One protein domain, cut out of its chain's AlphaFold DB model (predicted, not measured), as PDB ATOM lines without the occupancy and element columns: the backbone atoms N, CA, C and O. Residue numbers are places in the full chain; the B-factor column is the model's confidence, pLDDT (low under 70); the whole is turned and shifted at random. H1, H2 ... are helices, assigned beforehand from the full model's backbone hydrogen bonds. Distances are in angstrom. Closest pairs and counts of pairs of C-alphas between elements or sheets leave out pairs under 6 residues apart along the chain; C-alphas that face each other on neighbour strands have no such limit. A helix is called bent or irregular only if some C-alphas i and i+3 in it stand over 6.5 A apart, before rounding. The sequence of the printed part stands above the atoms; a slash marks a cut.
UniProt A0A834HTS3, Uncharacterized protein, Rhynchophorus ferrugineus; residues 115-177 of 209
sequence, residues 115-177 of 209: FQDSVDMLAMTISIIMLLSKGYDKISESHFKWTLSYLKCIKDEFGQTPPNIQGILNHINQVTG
ATOM      1  N   PHE A 115      22.603 -18.900 -54.230       84.25
ATOM      2  CA  PHE A 115      22.926 -20.085 -55.012       84.25
ATOM      3  C   PHE A 115      24.400 -20.075 -55.413       84.25
ATOM      4  O   PHE A 115      25.104 -21.040 -55.109       84.25
ATOM      5  N   GLN A 116      24.882 -18.986 -56.013       84.44
ATOM      6  CA  GLN A 116      26.291 -18.859 -56.384       84.44
ATOM      7  C   GLN A 116      27.210 -18.949 -55.160       84.44
ATOM      8  O   GLN A 116      28.175 -19.709 -55.188       84.44
ATOM      9  N   ASP A 117      26.856 -18.294 -54.053       85.00
ATOM     10  CA  ASP A 117      27.610 -18.380 -52.799       85.00
ATOM     11  C   ASP A 117      27.675 -19.829 -52.287       85.00
ATOM     12  O   ASP A 117      28.720 -20.293 -51.831       85.00
ATOM     13  N   SER A 118      26.583 -20.596 -52.405       86.00
ATOM     14  CA  SER A 118      26.576 -22.011 -52.015       86.00
ATOM     15  C   SER A 118      27.476 -22.881 -52.901       86.00
ATOM     16  O   SER A 118      28.129 -23.799 -52.398       86.00
ATOM     17  N   VAL A 119      27.544 -22.578 -54.201       88.38
ATOM     18  CA  VAL A 119      28.405 -23.267 -55.168       88.38
ATOM     19  C   VAL A 119      29.869 -22.919 -54.921       88.38
ATOM     20  O   VAL A 119      30.707 -23.820 -54.894       88.38
ATOM     21  N   ASP A 120      30.178 -21.651 -54.664       87.88
ATOM     22  CA  ASP A 120      31.528 -21.186 -54.347       87.88
ATOM     23  C   ASP A 120      32.022 -21.805 -53.032       87.88
ATOM     24  O   ASP A 120      33.148 -22.304 -52.948       87.88
ATOM     25  N   MET A 121      31.153 -21.878 -52.020       89.81
ATOM     26  CA  MET A 121      31.437 -22.547 -50.749       89.81
ATOM     27  C   MET A 121      31.670 -24.050 -50.905       89.81
ATOM     28  O   MET A 121      32.593 -24.613 -50.299       89.81
ATOM     29  N   LEU A 122      30.874 -24.708 -51.748       91.62
ATOM     30  CA  LEU A 122      31.062 -26.111 -52.091       91.62
ATOM     31  C   LEU A 122      32.392 -26.322 -52.831       91.62
ATOM     32  O   LEU A 122      33.159 -27.220 -52.479       91.62
ATOM     33  N   ALA A 123      32.697 -25.483 -53.821       91.88
ATOM     34  CA  ALA A 123      33.926 -25.549 -54.605       91.88
ATOM     35  C   ALA A 123      35.170 -25.334 -53.731       91.88
ATOM     36  O   ALA A 123      36.151 -26.082 -53.844       91.88
ATOM     37  N   MET A 124      35.117 -24.371 -52.809       91.88
ATOM     38  CA  MET A 124      36.169 -24.125 -51.823       91.88
ATOM     39  C   MET A 124      36.374 -25.351 -50.922       91.88
ATOM     40  O   MET A 124      37.500 -25.834 -50.781       91.88
ATOM     41  N   THR A 125      35.285 -25.912 -50.390       93.75
ATOM     42  CA  THR A 125      35.310 -27.109 -49.534       93.75
ATOM     43  C   THR A 125      35.944 -28.305 -50.250       93.75
ATOM     44  O   THR A 125      36.851 -28.948 -49.716       93.75
ATOM     45  N   ILE A 126      35.523 -28.582 -51.488       93.31
ATOM     46  CA  ILE A 126      36.074 -29.671 -52.307       93.31
ATOM     47  C   ILE A 126      37.570 -29.448 -52.558       93.31
ATOM     48  O   ILE A 126      38.369 -30.372 -52.399       93.31
ATOM     49  N   SER A 127      37.970 -28.218 -52.892       94.38
ATOM     50  CA  SER A 127      39.372 -27.856 -53.138       94.38
ATOM     51  C   SER A 127      40.258 -28.134 -51.927       94.38
ATOM     52  O   SER A 127      41.326 -28.731 -52.060       94.38
ATOM     53  N   ILE A 128      39.797 -27.780 -50.731       93.00
ATOM     54  CA  ILE A 128      40.548 -27.979 -49.488       93.00
ATOM     55  C   ILE A 128      40.653 -29.460 -49.139       93.00
ATOM     56  O   ILE A 128      41.739 -29.930 -48.809       93.00
ATOM     57  N   ILE A 129      39.575 -30.230 -49.300       91.75
ATOM     58  CA  ILE A 129      39.608 -31.687 -49.104       91.75
ATOM     59  C   ILE A 129      40.598 -32.348 -50.075       91.75
ATOM     60  O   ILE A 129      41.355 -33.244 -49.684       91.75
ATOM     61  N   MET A 130      40.644 -31.901 -51.332       92.94
ATOM     62  CA  MET A 130      41.612 -32.398 -52.313       92.94
ATOM     63  C   MET A 130      43.055 -32.038 -51.937       92.94
ATOM     64  O   MET A 130      43.935 -32.894 -52.038       92.94
ATOM     65  N   LEU A 131      43.302 -30.812 -51.468       91.62
ATOM     66  CA  LEU A 131      44.621 -30.378 -50.994       91.62
ATOM     67  C   LEU A 131      45.079 -31.182 -49.771       91.62
ATOM     68  O   LEU A 131      46.214 -31.660 -49.745       91.62
ATOM     69  N   LEU A 132      44.183 -31.425 -48.811       89.62
ATOM     70  CA  LEU A 132      44.440 -32.296 -47.660       89.62
ATOM     71  C   LEU A 132      44.778 -33.722 -48.096       89.62
ATOM     72  O   LEU A 132      45.740 -34.314 -47.615       89.62
ATOM     73  N   SER A 133      44.041 -34.260 -49.070       88.69
ATOM     74  CA  SER A 133      44.288 -35.603 -49.617       88.69
ATOM     75  C   SER A 133      45.648 -35.725 -50.312       88.69
ATOM     76  O   SER A 133      46.186 -36.823 -50.446       88.69
ATOM     77  N   LYS A 134      46.211 -34.605 -50.778       91.44
ATOM     78  CA  LYS A 134      47.553 -34.530 -51.365       91.44
ATOM     79  C   LYS A 134      48.658 -34.292 -50.335       91.44
ATOM     80  O   LYS A 134      49.820 -34.303 -50.732       91.44
ATOM     81  N   GLY A 135      48.322 -34.109 -49.056       86.50
ATOM     82  CA  GLY A 135      49.288 -33.783 -48.005       86.50
ATOM     83  C   GLY A 135      49.849 -32.369 -48.148       86.50
ATOM     84  O   GLY A 135      51.040 -32.156 -47.953       86.50
ATOM     85  N   TYR A 136      49.028 -31.413 -48.590       89.50
ATOM     86  CA  TYR A 136      49.457 -30.025 -48.697       89.50
ATOM     87  C   TYR A 136      49.366 -29.325 -47.334       89.50
ATOM     88  O   TYR A 136      48.272 -29.050 -46.846       89.50
ATOM     89  N   ASP A 137      50.515 -28.995 -46.746       79.06
ATOM     90  CA  ASP A 137      50.597 -28.479 -45.368       79.06
ATOM     91  C   ASP A 137      50.249 -26.985 -45.231       79.06
ATOM     92  O   ASP A 137      50.048 -26.477 -44.131       79.06
ATOM     93  N   LYS A 138      50.201 -26.242 -46.344       86.12
ATOM     94  CA  LYS A 138      50.084 -24.772 -46.351       86.12
ATOM     95  C   LYS A 138      48.701 -24.298 -46.786       86.12
ATOM     96  O   LYS A 138      48.568 -23.584 -47.778       86.12
ATOM     97  N   ILE A 139      47.665 -24.695 -46.064       87.75
ATOM     98  CA  ILE A 139      46.307 -24.181 -46.281       87.75
ATOM     99  C   ILE A 139      46.067 -23.040 -45.286       87.75
ATOM    100  O   ILE A 139      46.449 -23.145 -44.122       87.75
ATOM    101  N   SER A 140      45.483 -21.927 -45.740       89.38
ATOM    102  CA  SER A 140      45.211 -20.798 -44.847       89.38
ATOM    103  C   SER A 140      44.167 -21.167 -43.791       89.38
ATOM    104  O   SER A 140      43.235 -21.936 -44.034       89.38
ATOM    105  N   GLU A 141      44.293 -20.566 -42.611       86.31
ATOM    106  CA  GLU A 141      43.341 -20.773 -41.519       86.31
ATOM    107  C   GLU A 141      41.927 -20.311 -41.902       86.31
ATOM    108  O   GLU A 141      40.942 -20.945 -41.530       86.31
ATOM    109  N   SER A 142      41.815 -19.241 -42.700       87.00
ATOM    110  CA  SER A 142      40.531 -18.786 -43.234       87.00
ATOM    111  C   SER A 142      39.861 -19.898 -44.038       87.00
ATOM    112  O   SER A 142      38.749 -20.291 -43.710       87.00
ATOM    113  N   HIS A 143      40.544 -20.488 -45.014       89.19
ATOM    114  CA  HIS A 143      40.001 -21.568 -45.838       89.19
ATOM    115  C   HIS A 143      39.477 -22.743 -44.998       89.19
ATOM    116  O   HIS A 143      38.377 -23.247 -45.250       89.19
ATOM    117  N   PHE A 144      40.194 -23.122 -43.936       89.12
ATOM    118  CA  PHE A 144      39.696 -24.115 -42.986       89.12
ATOM    119  C   PHE A 144      38.426 -23.667 -42.259       89.12
ATOM    120  O   PHE A 144      37.497 -24.461 -42.151       89.12
ATOM    121  N   LYS A 145      38.337 -22.412 -41.804       87.69
ATOM    122  CA  LYS A 145      37.136 -21.873 -41.137       87.69
ATOM    123  C   LYS A 145      35.902 -21.943 -42.027       87.69
ATOM    124  O   LYS A 145      34.869 -22.453 -41.598       87.69
ATOM    125  N   TRP A 146      36.021 -21.480 -43.269       87.81
ATOM    126  CA  TRP A 146      34.920 -21.508 -44.234       87.81
ATOM    127  C   TRP A 146      34.479 -22.951 -44.526       87.81
ATOM    128  O   TRP A 146      33.289 -23.259 -44.480       87.81
ATOM    129  N   THR A 147      35.439 -23.865 -44.694       91.19
ATOM    130  CA  THR A 147      35.166 -25.299 -44.892       91.19
ATOM    131  C   THR A 147      34.470 -25.935 -43.695       91.19
ATOM    132  O   THR A 147      33.494 -26.661 -43.860       91.19
ATOM    133  N   LEU A 148      34.949 -25.670 -42.478       90.75
ATOM    134  CA  LEU A 148      34.354 -26.206 -41.253       90.75
ATOM    135  C   LEU A 148      32.922 -25.703 -41.068       90.75
ATOM    136  O   LEU A 148      32.051 -26.496 -40.718       90.75
ATOM    137  N   SER A 149      32.678 -24.416 -41.331       88.31
ATOM    138  CA  SER A 149      31.336 -23.831 -41.292       88.31
ATOM    139  C   SER A 149      30.399 -24.547 -42.268       88.31
ATOM    140  O   SER A 149      29.345 -25.041 -41.873       88.31
ATOM    141  N   TYR A 150      30.837 -24.725 -43.518       90.88
ATOM    142  CA  TYR A 150      30.041 -25.397 -44.543       90.88
ATOM    143  C   TYR A 150      29.758 -26.870 -44.216       90.88
ATOM    144  O   TYR A 150      28.615 -27.315 -44.279       90.88
ATOM    145  N   LEU A 151      30.779 -27.631 -43.811       91.31
ATOM    146  CA  LEU A 151      30.637 -29.050 -43.478       91.31
ATOM    147  C   LEU A 151      29.719 -29.281 -42.269       91.31
ATOM    148  O   LEU A 151      28.986 -30.266 -42.252       91.31
ATOM    149  N   LYS A 152      29.713 -28.379 -41.277       88.06
ATOM    150  CA  LYS A 152      28.802 -28.453 -40.119       88.06
ATOM    151  C   LYS A 152      27.330 -28.266 -40.502       88.06
ATOM    152  O   LYS A 152      26.455 -28.804 -39.823       88.06
ATOM    153  N   CYS A 153      27.055 -27.541 -41.585       88.88
ATOM    154  CA  CYS A 153      25.699 -27.357 -42.102       88.88
ATOM    155  C   CYS A 153      25.154 -28.611 -42.802       88.88
ATOM    156  O   CYS A 153      23.939 -28.749 -42.943       88.88
ATOM    157  N   ILE A 154      26.021 -29.539 -43.220       89.00
ATOM    158  CA  ILE A 154      25.605 -30.786 -43.867       89.00
ATOM    159  C   ILE A 154      25.080 -31.744 -42.797       89.00
ATOM    160  O   ILE A 154      25.842 -32.374 -42.058       89.00
ATOM    161  N   LYS A 155      23.755 -31.860 -42.742       92.19
ATOM    162  CA  LYS A 155      23.029 -32.764 -41.852       92.19
ATOM    163  C   LYS A 155      22.217 -33.762 -42.669       92.19
ATOM    164  O   LYS A 155      21.790 -33.465 -43.783       92.19
ATOM    165  N   ASP A 156      22.052 -34.956 -42.124       92.25
ATOM    166  CA  ASP A 156      21.148 -35.959 -42.666       92.25
ATOM    167  C   ASP A 156      19.677 -35.617 -42.364       92.25
ATOM    168  O   ASP A 156      19.349 -34.591 -41.762       92.25
ATOM    169  N   GLU A 157      18.777 -36.508 -42.776       93.00
ATOM    170  CA  GLU A 157      17.338 -36.395 -42.515       93.00
ATOM    171  C   GLU A 157      16.971 -36.417 -41.018       93.00
ATOM    172  O   GLU A 157      15.880 -35.988 -40.646       93.00
ATOM    173  N   PHE A 158      17.887 -36.859 -40.154       92.00
ATOM    174  CA  PHE A 158      17.743 -36.900 -38.699       92.00
ATOM    175  C   PHE A 158      18.443 -35.726 -37.996       92.00
ATOM    176  O   PHE A 158      18.468 -35.670 -36.766       92.00
ATOM    177  N   GLY A 159      19.017 -34.779 -38.748       88.75
ATOM    178  CA  GLY A 159      19.771 -33.654 -38.198       88.75
ATOM    179  C   GLY A 159      21.172 -34.017 -37.687       88.75
ATOM    180  O   GLY A 159      21.825 -33.169 -37.074       88.75
ATOM    181  N   GLN A 160      21.647 -35.241 -37.923       89.81
ATOM    182  CA  GLN A 160      22.977 -35.710 -37.547       89.81
ATOM    183  C   GLN A 160      23.988 -35.450 -38.667       89.81
ATOM    184  O   GLN A 160      23.666 -35.455 -39.854       89.81
ATOM    185  N   THR A 161      25.246 -35.219 -38.299       90.00
ATOM    186  CA  THR A 161      26.328 -35.078 -39.278       90.00
ATOM    187  C   THR A 161      26.664 -36.450 -39.873       90.00
ATOM    188  O   THR A 161      27.004 -37.361 -39.112       90.00
ATOM    189  N   PRO A 162      26.630 -36.628 -41.208       93.25
ATOM    190  CA  PRO A 162      26.922 -37.918 -41.822       93.25
ATOM    191  C   PRO A 162      28.331 -38.437 -41.471       93.25
ATOM    192  O   PRO A 162      29.271 -37.635 -41.400       93.25
ATOM    193  N   PRO A 163      28.542 -39.766 -41.362       91.88
ATOM    194  CA  PRO A 163      29.833 -40.340 -40.963       91.88
ATOM    195  C   PRO A 163      31.019 -39.893 -41.830       91.88
ATOM    196  O   PRO A 163      32.117 -39.663 -41.324       91.88
ATOM    197  N   ASN A 164      30.798 -39.710 -43.136       92.06
ATOM    198  CA  ASN A 164      31.832 -39.237 -44.063       92.06
ATOM    199  C   ASN A 164      32.289 -37.811 -43.728       92.06
ATOM    200  O   ASN A 164      33.482 -37.518 -43.746       92.06
ATOM    201  N   ILE A 165      31.340 -36.936 -43.389       92.25
ATOM    202  CA  ILE A 165      31.619 -35.553 -42.996       92.25
ATOM    203  C   ILE A 165      32.338 -35.540 -41.651       92.25
ATOM    204  O   ILE A 165      33.347 -34.856 -41.502       92.25
ATOM    205  N   GLN A 166      31.897 -36.367 -40.703       90.69
ATOM    206  CA  GLN A 166      32.558 -36.510 -39.409       90.69
ATOM    207  C   GLN A 166      34.017 -36.974 -39.550       90.69
ATOM    208  O   GLN A 166      34.903 -36.444 -38.881       90.69
ATOM    209  N   GLY A 167      34.294 -37.908 -40.466       91.50
ATOM    210  CA  GLY A 167      35.656 -38.334 -40.787       91.50
ATOM    211  C   GLY A 167      36.530 -37.190 -41.312       91.50
ATOM    212  O   GLY A 167      37.668 -37.029 -40.868       91.50
ATOM    213  N   ILE A 168      35.988 -36.357 -42.205       91.44
ATOM    214  CA  ILE A 168      36.692 -35.184 -42.746       91.44
ATOM    215  C   ILE A 168      36.957 -34.151 -41.645       91.44
ATOM    216  O   ILE A 168      38.081 -33.668 -41.526       91.44
ATOM    217  N   LEU A 169      35.961 -33.847 -40.809       90.88
ATOM    218  CA  LEU A 169      36.102 -32.917 -39.683       90.88
ATOM    219  C   LEU A 169      37.193 -33.380 -38.707       90.88
ATOM    220  O   LEU A 169      38.048 -32.590 -38.309       90.88
ATOM    221  N   ASN A 170      37.217 -34.673 -38.381       89.81
ATOM    222  CA  ASN A 170      38.247 -35.252 -37.524       89.81
ATOM    223  C   ASN A 170      39.643 -35.132 -38.147       89.81
ATOM    224  O   ASN A 170      40.597 -34.799 -37.447       89.81
ATOM    225  N   HIS A 171      39.766 -35.359 -39.455       89.06
ATOM    226  CA  HIS A 171      41.040 -35.216 -40.157       89.06
ATOM    227  C   HIS A 171      41.520 -33.757 -40.175       89.06
ATOM    228  O   HIS A 171      42.681 -33.493 -39.872       89.06
ATOM    229  N   ILE A 172      40.628 -32.798 -40.441       88.38
ATOM    230  CA  ILE A 172      40.951 -31.366 -40.371       88.38
ATOM    231  C   ILE A 172      41.431 -30.994 -38.964       88.38
ATOM    232  O   ILE A 172      42.450 -30.320 -38.824       88.38
ATOM    233  N   ASN A 173      40.757 -31.476 -37.918       87.62
ATOM    234  CA  ASN A 173      41.159 -31.226 -36.533       87.62
ATOM    235  C   ASN A 173      42.539 -31.811 -36.207       87.62
ATOM    236  O   ASN A 173      43.312 -31.175 -35.497       87.62
ATOM    237  N   GLN A 174      42.879 -32.982 -36.751       86.81
ATOM    238  CA  GLN A 174      44.212 -33.571 -36.592       86.81
ATOM    239  C   GLN A 174      45.295 -32.726 -37.271       86.81
ATOM    240  O   GLN A 174      46.320 -32.447 -36.656       86.81
ATOM    241  N   VAL A 175      45.058 -32.284 -38.509       85.50
ATOM    242  CA  VAL A 175      46.023 -31.482 -39.285       85.50
ATOM    243  C   VAL A 175      46.227 -30.096 -38.671       85.50
ATOM    244  O   VAL A 175      47.333 -29.565 -38.672       85.50
ATOM    245  N   THR A 176      45.170 -29.518 -38.110       82.38
ATOM    246  CA  THR A 176      45.183 -28.161 -37.539       82.38
ATOM    247  C   THR A 176      45.472 -28.142 -36.035       82.38
ATOM    248  O   THR A 176      45.462 -27.078 -35.417       82.38
ATOM    249  N   GLY A 177      45.703 -29.307 -35.418       79.44
ATOM    250  CA  GLY A 177      45.934 -29.431 -33.976       79.44
ATOM    251  C   GLY A 177      44.756 -28.956 -33.114       79.44
ATOM    252  O   GLY A 177      44.965 -28.538 -31.980       79.44
TER     253      GLY A 177
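What this domain is: This is residues 115 to 177 of the 209 residues of an uncharacterized protein of Rhynchophorus ferrugineus (UniProt A0A834HTS3). Two helices of equal residue count, H2 and H3, lie side by side as a helical hairpin, and the longer helix H1 crosses H2 at a steep angle, packing on it through a stretch near the middle of H1. The loop of residues 154 to 162 closes one end of the hairpin, while the loop of residues 134 to 140 brings the chain from the end of H1 round to the start of H2, near the hairpin's other end. The printed part has 63 residues with three named helices, in the order H1, H2, H3 along the chain, and no named strand; the class is all helix, with 45 of the residues in the helices. The whole is compact, with a radius of gyration of the C-alphas of 11.7 A, and the C-alphas span 34 by 27 by 17 A along their three main axes.

How they stand to each other: Begin with the longest helix, H1, residues 115 to 133, and look from it to H2, residues 141 to 153. The two touch, with 13 pairs of C-alphas within 8 A, and H1 touches H2 with residues 121 to 128 alone. Look at Thr 125 and Thr 147 for their closest C-alphas, 5.0 A apart. Their lines stand at a steep tilt of 66 degrees, and they run opposite ways. From H2 go on to H3, residues 163 to 175, which touches H2 with 4 pairs of C-alphas within 8 A. Their closest C-alphas are those of Leu 151 and Ile 165, 6.6 A apart. H2 and H3 stand at a shallow tilt of 20 degrees, run opposite ways and form a helical hairpin. H1 and H3 are close but not clearly touching: their closest C-alphas, those of Ile 129 and Ile 168, are 7.8 A apart, the one pair within 8 A. Their lines stand at a steep tilt of 61 degrees, and they run the same way. Centre to centre, H1 is 9.5 A from H2 and 15.2 A from H3, while H2 is 11.6 A from H3. In the backbones of H1, H2 and H3, every O i to N i+4 pair is within hydrogen-bond range.

Where its parts are: Find C-alpha 115 at (22.926, -20.085, -55.012), where H1 begins with Phe 115; from there the helix runs through 19 residues to Ser 133, whose C-alpha is at (44.288, -35.603, -49.617), 26.9 A from the first. Next look for Glu 141, the first residue of H2, with its C-alpha at (43.341, -20.773, -41.519); along this helix x falls to 25.699 at the C-alpha of Cys 153. H2 has 13 residues and measures 18.8 A from first to last C-alpha. H3 also has 13 residues, from Pro 163 to Val 175, and measures 18.5 A; it ends at C-alpha 175, at (46.023, -31.482, -39.285). No helix is bent or irregular.

The domain as a whole: The printed part runs from residue 115 to residue 177 without a cut. Look at Lys 138, between H1 and H2, and Phe 158, between H2 and H3: their C-alphas are the two farthest apart, at 35.4 A. The first and last printed C-alphas, those of Phe 115 and Gly 177, are 32.5 A apart. The link from H1 to H2 is short, with 7 residues, and the link from H2 to H3 is short, with 9 residues; neither is tight. In the B-factor column the mean pLDDT of the printed part of this model is 89.3, and no printed residue is under 70.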